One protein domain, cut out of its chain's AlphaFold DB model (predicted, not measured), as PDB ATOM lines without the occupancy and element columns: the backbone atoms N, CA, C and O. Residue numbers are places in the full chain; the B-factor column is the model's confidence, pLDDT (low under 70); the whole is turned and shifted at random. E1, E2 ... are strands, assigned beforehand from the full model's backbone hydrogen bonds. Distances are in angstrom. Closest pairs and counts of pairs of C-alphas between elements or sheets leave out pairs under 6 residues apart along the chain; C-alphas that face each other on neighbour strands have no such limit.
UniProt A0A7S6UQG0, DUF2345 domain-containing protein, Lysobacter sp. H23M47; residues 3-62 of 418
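Overview. This is residues 3 to 62 of the 418 residues of the protein "DUF2345 domain-containing protein" of Lysobacter sp. H23M47 (UniProt A0A7S6UQG0). With little regular structure, this is two antiparallel strand hairpins, E1 with E2 and E3 with E4, meeting at E2 and E4. The link tip, residues 9 to 14, sticks out at one end; a long loop, residues 23 to 42, reaches the other. The printed part has 60 residues, 22 in four named strands, no named helix: all strand, loose, radius of gyration of the C-alphas 13.4 A, spans 45 by 27 by 20 A.

Along the chain. E1, residues 3 to 6, begins at C-alpha 3 (228.592, 488.910, 425.810) and spans 9.9 A. E2, residues 18 to 22, spans 13.2 A. E3, residues 43 to 48, spans 16.4 A. E4, residues 56 to 62, spans 16.9 A, ending at C-alpha 62 (219.706, 499.647, 432.949).

Arrangement. In hairpin E1 and E2, N 5 and O 19 are within hydrogen-bond range, 2.8 A. The closest C-alphas of E2 and E4 are Pro 22 and Val 57, 5.1 A. In hairpin E3 and E4, N 45 and O 60 are within range, 2.9 A. E1 and E3 are apart.

Size, cuts and confidence. The farthest C-alphas, Glu 12 and Trp 32, are 44.9 A apart. The printed part has no cut. Links E1 to E2 and E2 to E3 are long. Residues 3 to 18 have pLDDT under 70.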
ATOM      1  N   SER A   3     228.626 487.564 426.418       55.47
ATOM      2  CA  SER A   3     228.592 488.910 425.810       55.47
ATOM      3  C   SER A   3     229.962 489.595 425.909       55.47
ATOM      4  O   SER A   3     230.629 489.487 426.936       55.47
ATOM      5  N   ARG A   4     230.418 490.262 424.840       46.34
ATOM      6  CA  ARG A   4     231.747 490.895 424.780       46.34
ATOM      7  C   ARG A   4     231.716 492.234 425.521       46.34
ATOM      8  O   ARG A   4     231.091 493.177 425.054       46.34
ATOM      9  N   PHE A   5     232.393 492.305 426.659       51.12
ATOM     10  CA  PHE A   5     232.475 493.486 427.516       51.12
ATOM     11  C   PHE A   5     233.803 494.219 427.300       51.12
ATOM     12  O   PHE A   5     234.861 493.589 427.348       51.12
ATOM     13  N   GLU A   6     233.763 495.536 427.088       52.19
ATOM     14  CA  GLU A   6     234.953 496.395 427.081       52.19
ATOM     15  C   GLU A   6     235.163 497.007 428.472       52.19
ATOM     16  O   GLU A   6     234.266 497.645 429.023       52.19
ATOM     17  N   ARG A   7     236.356 496.836 429.059       49.75
ATOM     18  CA  ARG A   7     236.716 497.540 430.300       49.75
ATOM     19  C   ARG A   7     236.925 499.024 429.989       49.75
ATOM     20  O   ARG A   7     237.713 499.366 429.112       49.75
ATOM     21  N   GLY A   8     236.243 499.899 430.728       43.78
ATOM     22  CA  GLY A   8     236.364 501.350 430.584       43.78
ATOM     23  C   GLY A   8     237.809 501.856 430.709       43.78
ATOM     24  O   GLY A   8     238.591 501.358 431.521       43.78
ATOM     25  N   LYS A   9     238.134 502.865 429.889       40.97
ATOM     26  CA  LYS A   9     239.408 503.599 429.860       40.97
ATOM     27  C   LYS A   9     239.815 504.082 431.258       40.97
ATOM     28  O   LYS A   9     239.240 505.039 431.770       40.97
ATOM     29  N   LEU A  10     240.888 503.514 431.801       39.06
ATOM     30  CA  LEU A  10     241.829 504.298 432.598       39.06
ATOM     31  C   LEU A  10     242.622 505.165 431.612       39.06
ATOM     32  O   LEU A  10     243.053 504.682 430.562       39.06
ATOM     33  N   ALA A  11     242.715 506.463 431.895       42.56
ATOM     34  CA  ALA A  11     243.485 507.396 431.084       42.56
ATOM     35  C   ALA A  11     244.920 506.867 430.909       42.56
ATOM     36  O   ALA A  11     245.528 506.421 431.874       42.56
ATOM     37  N   GLU A  12     245.407 506.912 429.665       40.12
ATOM     38  CA  GLU A  12     246.734 506.453 429.230       40.12
ATOM     39  C   GLU A  12     246.991 504.940 429.371       40.12
ATOM     40  O   GLU A  12     247.662 504.507 430.289       40.12
ATOM     41  N   VAL A  13     246.456 504.120 428.457       39.41
ATOM     42  CA  VAL A  13     247.178 503.177 427.560       39.41
ATOM     43  C   VAL A  13     246.113 502.451 426.714       39.41
ATOM     44  O   VAL A  13     245.130 501.925 427.230       39.41
ATOM     45  N   GLY A  14     246.275 502.454 425.388       39.91
ATOM     46  CA  GLY A  14     245.325 501.872 424.436       39.91
ATOM     47  C   GLY A  14     245.299 500.342 424.435       39.91
ATOM     48  O   GLY A  14     245.919 499.724 423.576       39.91
ATOM     49  N   PHE A  15     244.529 499.735 425.337       40.94
ATOM     50  CA  PHE A  15     244.164 498.320 425.247       40.94
ATOM     51  C   PHE A  15     242.657 498.169 425.024       40.94
ATOM     52  O   PHE A  15     241.863 498.310 425.948       40.94
ATOM     53  N   THR A  16     242.258 497.808 423.803       48.94
ATOM     54  CA  THR A  16     240.936 497.229 423.507       48.94
ATOM     55  C   THR A  16     240.916 495.768 423.972       48.94
ATOM     56  O   THR A  16     240.857 494.843 423.163       48.94
ATOM     57  N   SER A  17     241.066 495.543 425.279       61.19
ATOM     58  CA  SER A  17     240.907 494.213 425.869       61.19
ATOM     59  C   SER A  17     239.449 494.022 426.246       61.19
ATOM     60  O   SER A  17     238.900 494.749 427.073       61.19
ATOM     61  N   SER A  18     238.832 493.021 425.640       68.88
ATOM     62  CA  SER A  18     237.442 492.657 425.877       68.88
ATOM     63  C   SER A  18     237.358 491.195 426.278       68.88
ATOM     64  O   SER A  18     238.034 490.373 425.657       68.88
ATOM     65  N   THR A  19     236.497 490.862 427.232       80.25
ATOM     66  CA  THR A  19     236.224 489.466 427.587       80.25
ATOM     67  C   THR A  19     234.762 489.128 427.369       80.25
ATOM     68  O   THR A  19     233.897 489.995 427.270       80.25
ATOM     69  N   TRP A  20     234.512 487.841 427.264       86.25
ATOM     70  CA  TRP A  20     233.209 487.245 427.104       86.25
ATOM     71  C   TRP A  20     232.636 486.965 428.504       86.25
ATOM     72  O   TRP A  20     233.249 486.236 429.279       86.25
ATOM     73  N   VAL A  21     231.485 487.555 428.834       90.75
ATOM     74  CA  VAL A  21     230.858 487.482 430.169       90.75
ATOM     75  C   VAL A  21     229.516 486.751 430.087       90.75
ATOM     76  O   VAL A  21     228.709 487.102 429.222       90.75
ATOM     77  N   PRO A  22     229.246 485.739 430.930       90.38
ATOM     78  CA  PRO A  22     227.951 485.071 430.968       90.38
ATOM     79  C   PRO A  22     226.813 486.009 431.395       90.38
ATOM     80  O   PRO A  22     226.986 486.811 432.305       90.38
ATOM     81  N   GLY A  23     225.643 485.894 430.765       90.62
ATOM     82  CA  GLY A  23     224.413 486.566 431.205       90.62
ATOM     83  C   GLY A  23     223.521 485.658 432.050       90.62
ATOM     84  O   GLY A  23     223.359 484.482 431.723       90.62
ATOM     85  N   ALA A  24     222.955 486.206 433.123       91.75
ATOM     86  CA  ALA A  24     221.872 485.596 433.878       91.75
ATOM     87  C   ALA A  24     220.542 485.798 433.138       91.75
ATOM     88  O   ALA A  24     220.256 486.878 432.626       91.75
ATOM     89  N   GLU A  25     219.731 484.747 433.104       92.62
ATOM     90  CA  GLU A  25     218.412 484.718 432.470       92.62
ATOM     91  C   GLU A  25     217.336 484.534 433.549       92.62
ATOM     92  O   GLU A  25     217.607 483.948 434.600       92.62
ATOM     93  N   TRP A  26     216.113 485.015 433.307       90.31
ATOM     94  CA  TRP A  26     215.003 484.910 434.269       90.31
ATOM     95  C   TRP A  26     214.669 483.460 434.624       90.31
ATOM     96  O   TRP A  26     214.370 483.154 435.777       90.31
ATOM     97  N   ILE A  27     214.734 482.568 433.636       93.50
ATOM     98  CA  ILE A  27     214.651 481.116 433.806       93.50
ATOM     99  C   ILE A  27     215.633 480.453 432.836       93.50
ATOM    100  O   ILE A  27     215.727 480.860 431.681       93.50
ATOM    101  N   ALA A  28     216.360 479.427 433.283       92.88
ATOM    102  CA  ALA A  28     217.356 478.741 432.461       92.88
ATOM    103  C   ALA A  28     217.368 477.229 432.722       92.88
ATOM    104  O   ALA A  28     217.407 476.781 433.867       92.88
ATOM    105  N   GLY A  29     217.387 476.445 431.646       92.69
ATOM    106  CA  GLY A  29     217.491 474.993 431.683       92.69
ATOM    107  C   GLY A  29     217.923 474.402 430.340       92.69
ATOM    108  O   GLY A  29     218.197 475.114 429.372       92.69
ATOM    109  N   ALA A  30     218.029 473.073 430.271       93.38
ATOM    110  CA  ALA A  30     218.455 472.379 429.057       93.38
ATOM    111  C   ALA A  30     217.391 472.507 427.947       93.38
ATOM    112  O   ALA A  30     216.401 471.782 427.960       93.38
ATOM    113  N   ASN A  31     217.609 473.418 426.989       91.38
ATOM    114  CA  ASN A  31     216.693 473.732 425.878       91.38
ATOM    115  C   ASN A  31     215.314 474.286 426.308       91.38
ATOM    116  O   ASN A  31     214.316 474.089 425.619       91.38
ATOM    117  N   TRP A  32     215.249 474.978 427.448       92.38
ATOM    118  CA  TRP A  32     214.076 475.738 427.891       92.38
ATOM    119  C   TRP A  32     214.525 476.904 428.784       92.38
ATOM    120  O   TRP A  32     215.524 476.788 429.492       92.38
ATOM    121  N   GLY A  33     213.820 478.035 428.748       92.75
ATOM    122  CA  GLY A  33     214.189 479.232 429.509       92.75
ATOM    123  C   GLY A  33     213.865 480.535 428.778       92.75
ATOM    124  O   GLY A  33     213.230 480.513 427.722       92.75
ATOM    125  N   SER A  34     214.303 481.662 429.339       92.62
ATOM    126  CA  SER A  34     214.294 482.973 428.689       92.62
ATOM    127  C   SER A  34     215.600 483.192 427.933       92.62
ATOM    128  O   SER A  34     216.605 482.526 428.190       92.62
ATOM    129  N   HIS A  35     215.569 484.109 426.969       88.25
ATOM    130  CA  HIS A  35     216.756 484.482 426.215       88.25
ATOM    131  C   HIS A  35     216.656 485.932 425.730       88.25
ATOM    132  O   HIS A  35     215.939 486.218 424.766       88.25
ATOM    133  N   ALA A  36     217.380 486.848 426.375       86.12
ATOM    134  CA  ALA A  36     217.340 488.279 426.069       86.12
ATOM    135  C   ALA A  36     218.727 488.931 426.205       86.12
ATOM    136  O   ALA A  36     219.049 489.579 427.201       86.12
ATOM    137  N   LEU A  37     219.556 488.790 425.166       87.44
ATOM    138  CA  LEU A  37     220.904 489.357 425.165       87.44
ATOM    139  C   LEU A  37     220.892 490.896 425.086       87.44
ATOM    140  O   LEU A  37     220.150 491.459 424.271       87.44
ATOM    141  N   PRO A  38     221.760 491.584 425.854       89.06
ATOM    142  CA  PRO A  38     221.992 493.014 425.688       89.06
ATOM    143  C   PRO A  38     222.438 493.359 424.262       89.06
ATOM    144  O   PRO A  38     223.261 492.654 423.672       89.06
ATOM    145  N   ARG A  39     221.915 494.457 423.705       87.44
ATOM    146  CA  ARG A  39     222.337 494.963 422.390       87.44
ATOM    147  C   ARG A  39     223.625 495.768 422.527       87.44
ATOM    148  O   ARG A  39     223.974 496.237 423.608       87.44
ATOM    149  N   VAL A  40     224.343 495.946 421.420       86.19
ATOM    150  CA  VAL A  40     225.510 496.839 421.391       86.19
ATOM    151  C   VAL A  40     225.078 498.232 421.855       86.19
ATOM    152  O   VAL A  40     224.119 498.787 421.327       86.19
ATOM    153  N   GLY A  41     225.777 498.772 422.853       85.56
ATOM    154  CA  GLY A  41     225.449 500.056 423.477       85.56
ATOM    155  C   GLY A  41     224.551 499.966 424.716       85.56
ATOM    156  O   GLY A  41     224.388 500.980 425.388       85.56
ATOM    157  N   SER A  42     224.013 498.788 425.061       88.38
ATOM    158  CA  SER A  42     223.309 498.581 426.333       88.38
ATOM    159  C   SER A  42     224.254 498.764 427.521       88.38
ATOM    160  O   SER A  42     225.340 498.181 427.565       88.38
ATOM    161  N   GLU A  43     223.796 499.502 428.530       90.75
ATOM    162  CA  GLU A  43     224.414 499.500 429.852       90.75
ATOM    163  C   GLU A  43     223.922 498.281 430.642       90.75
ATOM    164  O   GLU A  43     222.722 497.987 430.690       90.75
ATOM    165  N   VAL A  44     224.862 497.547 431.237       91.69
ATOM    166  CA  VAL A  44     224.608 496.283 431.935       91.69
ATOM    167  C   VAL A  44     225.089 496.354 433.376       91.69
ATOM    168  O   VAL A  44     226.129 496.946 433.666       91.69
ATOM    169  N   LEU A  45     224.353 495.698 434.270       92.81
ATOM    170  CA  LEU A  45     224.813 495.430 435.625       92.81
ATOM    171  C   LEU A  45     225.640 494.143 435.614       92.81
ATOM    172  O   LEU A  45     225.179 493.115 435.118       92.81
ATOM    173  N   VAL A  46     226.856 494.214 436.153       93.06
ATOM    174  CA  VAL A  46     227.755 493.065 436.289       93.06
ATOM    175  C   VAL A  46     227.957 492.777 437.767       93.06
ATOM    176  O   VAL A  46     228.415 493.640 438.514       93.06
ATOM    177  N   GLU A  47     227.651 491.551 438.165       94.44
ATOM    178  CA  GLU A  47     228.010 491.003 439.466       94.44
ATOM    179  C   GLU A  47     229.159 490.011 439.317       94.44
ATOM    180  O   GLU A  47     229.415 489.473 438.243       94.44
ATOM    181  N   PHE A  48     229.871 489.771 440.410       94.31
ATOM    182  CA  PHE A  48     231.024 488.883 440.450       94.31
ATOM    183  C   PHE A  48     230.708 487.722 441.380       94.31
ATOM    184  O   PHE A  48     230.412 487.937 442.560       94.31
ATOM    185  N   LEU A  49     230.739 486.492 440.860       91.94
ATOM    186  CA  LEU A  49     230.395 485.314 441.654       91.94
ATOM    187  C   LEU A  49     231.342 485.203 442.849       91.94
ATOM    188  O   LEU A  49     232.559 485.204 442.691       91.94
ATOM    189  N   HIS A  50     230.778 485.126 444.055       92.62
ATOM    190  CA  HIS A  50     231.537 485.110 445.314       92.62
ATOM    191  C   HIS A  50     232.476 486.321 445.511       92.62
ATOM    192  O   HIS A  50     233.410 486.249 446.305       92.62
ATOM    193  N   GLY A  51     232.242 487.431 444.800       91.00
ATOM    194  CA  GLY A  51     233.123 488.601 444.805       91.00
ATOM    195  C   GLY A  51     234.423 488.428 444.011       91.00
ATOM    196  O   GLY A  51     235.293 489.293 444.098       91.00
ATOM    197  N   ASP A  52     234.570 487.345 443.243       91.19
ATOM    198  CA  ASP A  52     235.740 487.091 442.403       91.19
ATOM    199  C   ASP A  52     235.649 487.870 441.083       91.19
ATOM    200  O   ASP A  52     234.800 487.593 440.231       91.19
ATOM    201  N   ILE A  53     236.549 488.843 440.903       88.88
ATOM    202  CA  ILE A  53     236.586 489.714 439.722       88.88
ATOM    203  C   ILE A  53     236.808 488.942 438.409       88.88
ATOM    204  O   ILE A  53     236.456 489.443 437.338       88.88
ATOM    205  N   ASP A  54     237.356 487.727 438.490       89.69
ATOM    206  CA  ASP A  54     237.606 486.857 437.341       89.69
ATOM    207  C   ASP A  54     236.375 486.012 436.953       89.69
ATOM    208  O   ASP A  54     236.382 485.348 435.915       89.69
ATOM    209  N   GLN A  55     235.284 486.086 437.727       92.00
ATOM    210  CA  GLN A  55     234.011 485.403 437.461       92.00
ATOM    211  C   GLN A  55     232.831 486.390 437.321       92.00
ATOM    212  O   GLN A  55     231.867 486.321 438.093       92.00
ATOM    213  N   PRO A  56     232.880 487.327 436.351       94.19
ATOM    214  CA  PRO A  56     231.784 488.256 436.107       94.19
ATOM    215  C   PRO A  56     230.552 487.544 435.537       94.19
ATOM    216  O   PRO A  56     230.670 486.611 434.742       94.19
ATOM    217  N   VAL A  57     229.369 488.046 435.878       93.06
ATOM    218  CA  VAL A  57     228.070 487.654 435.324       93.06
ATOM    219  C   VAL A  57     227.233 488.913 435.117       93.06
ATOM    220  O   VAL A  57     227.115 489.742 436.014       93.06
ATOM    221  N   ILE A  58     226.632 489.072 433.941       93.44
ATOM    222  CA  ILE A  58     225.655 490.137 433.690       93.44
ATOM    223  C   ILE A  58     224.337 489.748 434.365       93.44
ATOM    224  O   ILE A  58     223.773 488.712 434.020       93.44
ATOM    225  N   THR A  59     223.832 490.564 435.287       92.44
ATOM    226  CA  THR A  59     222.595 490.285 436.046       92.44
ATOM    227  C   THR A  59     221.407 491.147 435.625       92.44
ATOM    228  O   THR A  59     220.270 490.843 435.980       92.44
ATOM    229  N   GLY A  60     221.635 492.189 434.821       90.69
ATOM    230  CA  GLY A  60     220.564 493.041 434.310       90.69
ATOM    231  C   GLY A  60     221.025 494.088 433.299       90.69
ATOM    232  O   GLY A  60     222.214 494.220 433.007       90.69
ATOM    233  N   GLN A  61     220.061 494.843 432.776       90.25
ATOM    234  CA  GLN A  61     220.260 496.008 431.909       90.25
ATOM    235  C   GLN A  61     219.603 497.229 432.551       90.25
ATOM    236  O   GLN A  61     218.587 497.093 433.234       90.25
ATOM    237  N   LEU A  62     220.173 498.410 432.328       87.50
ATOM    238  CA  LEU A  62     219.706 499.647 432.949       87.50
ATOM    239  C   LEU A  62     219.318 500.681 431.891       87.50
ATOM    240  O   LEU A  62     220.027 500.889 430.908       87.50
TER     241      LEU A  62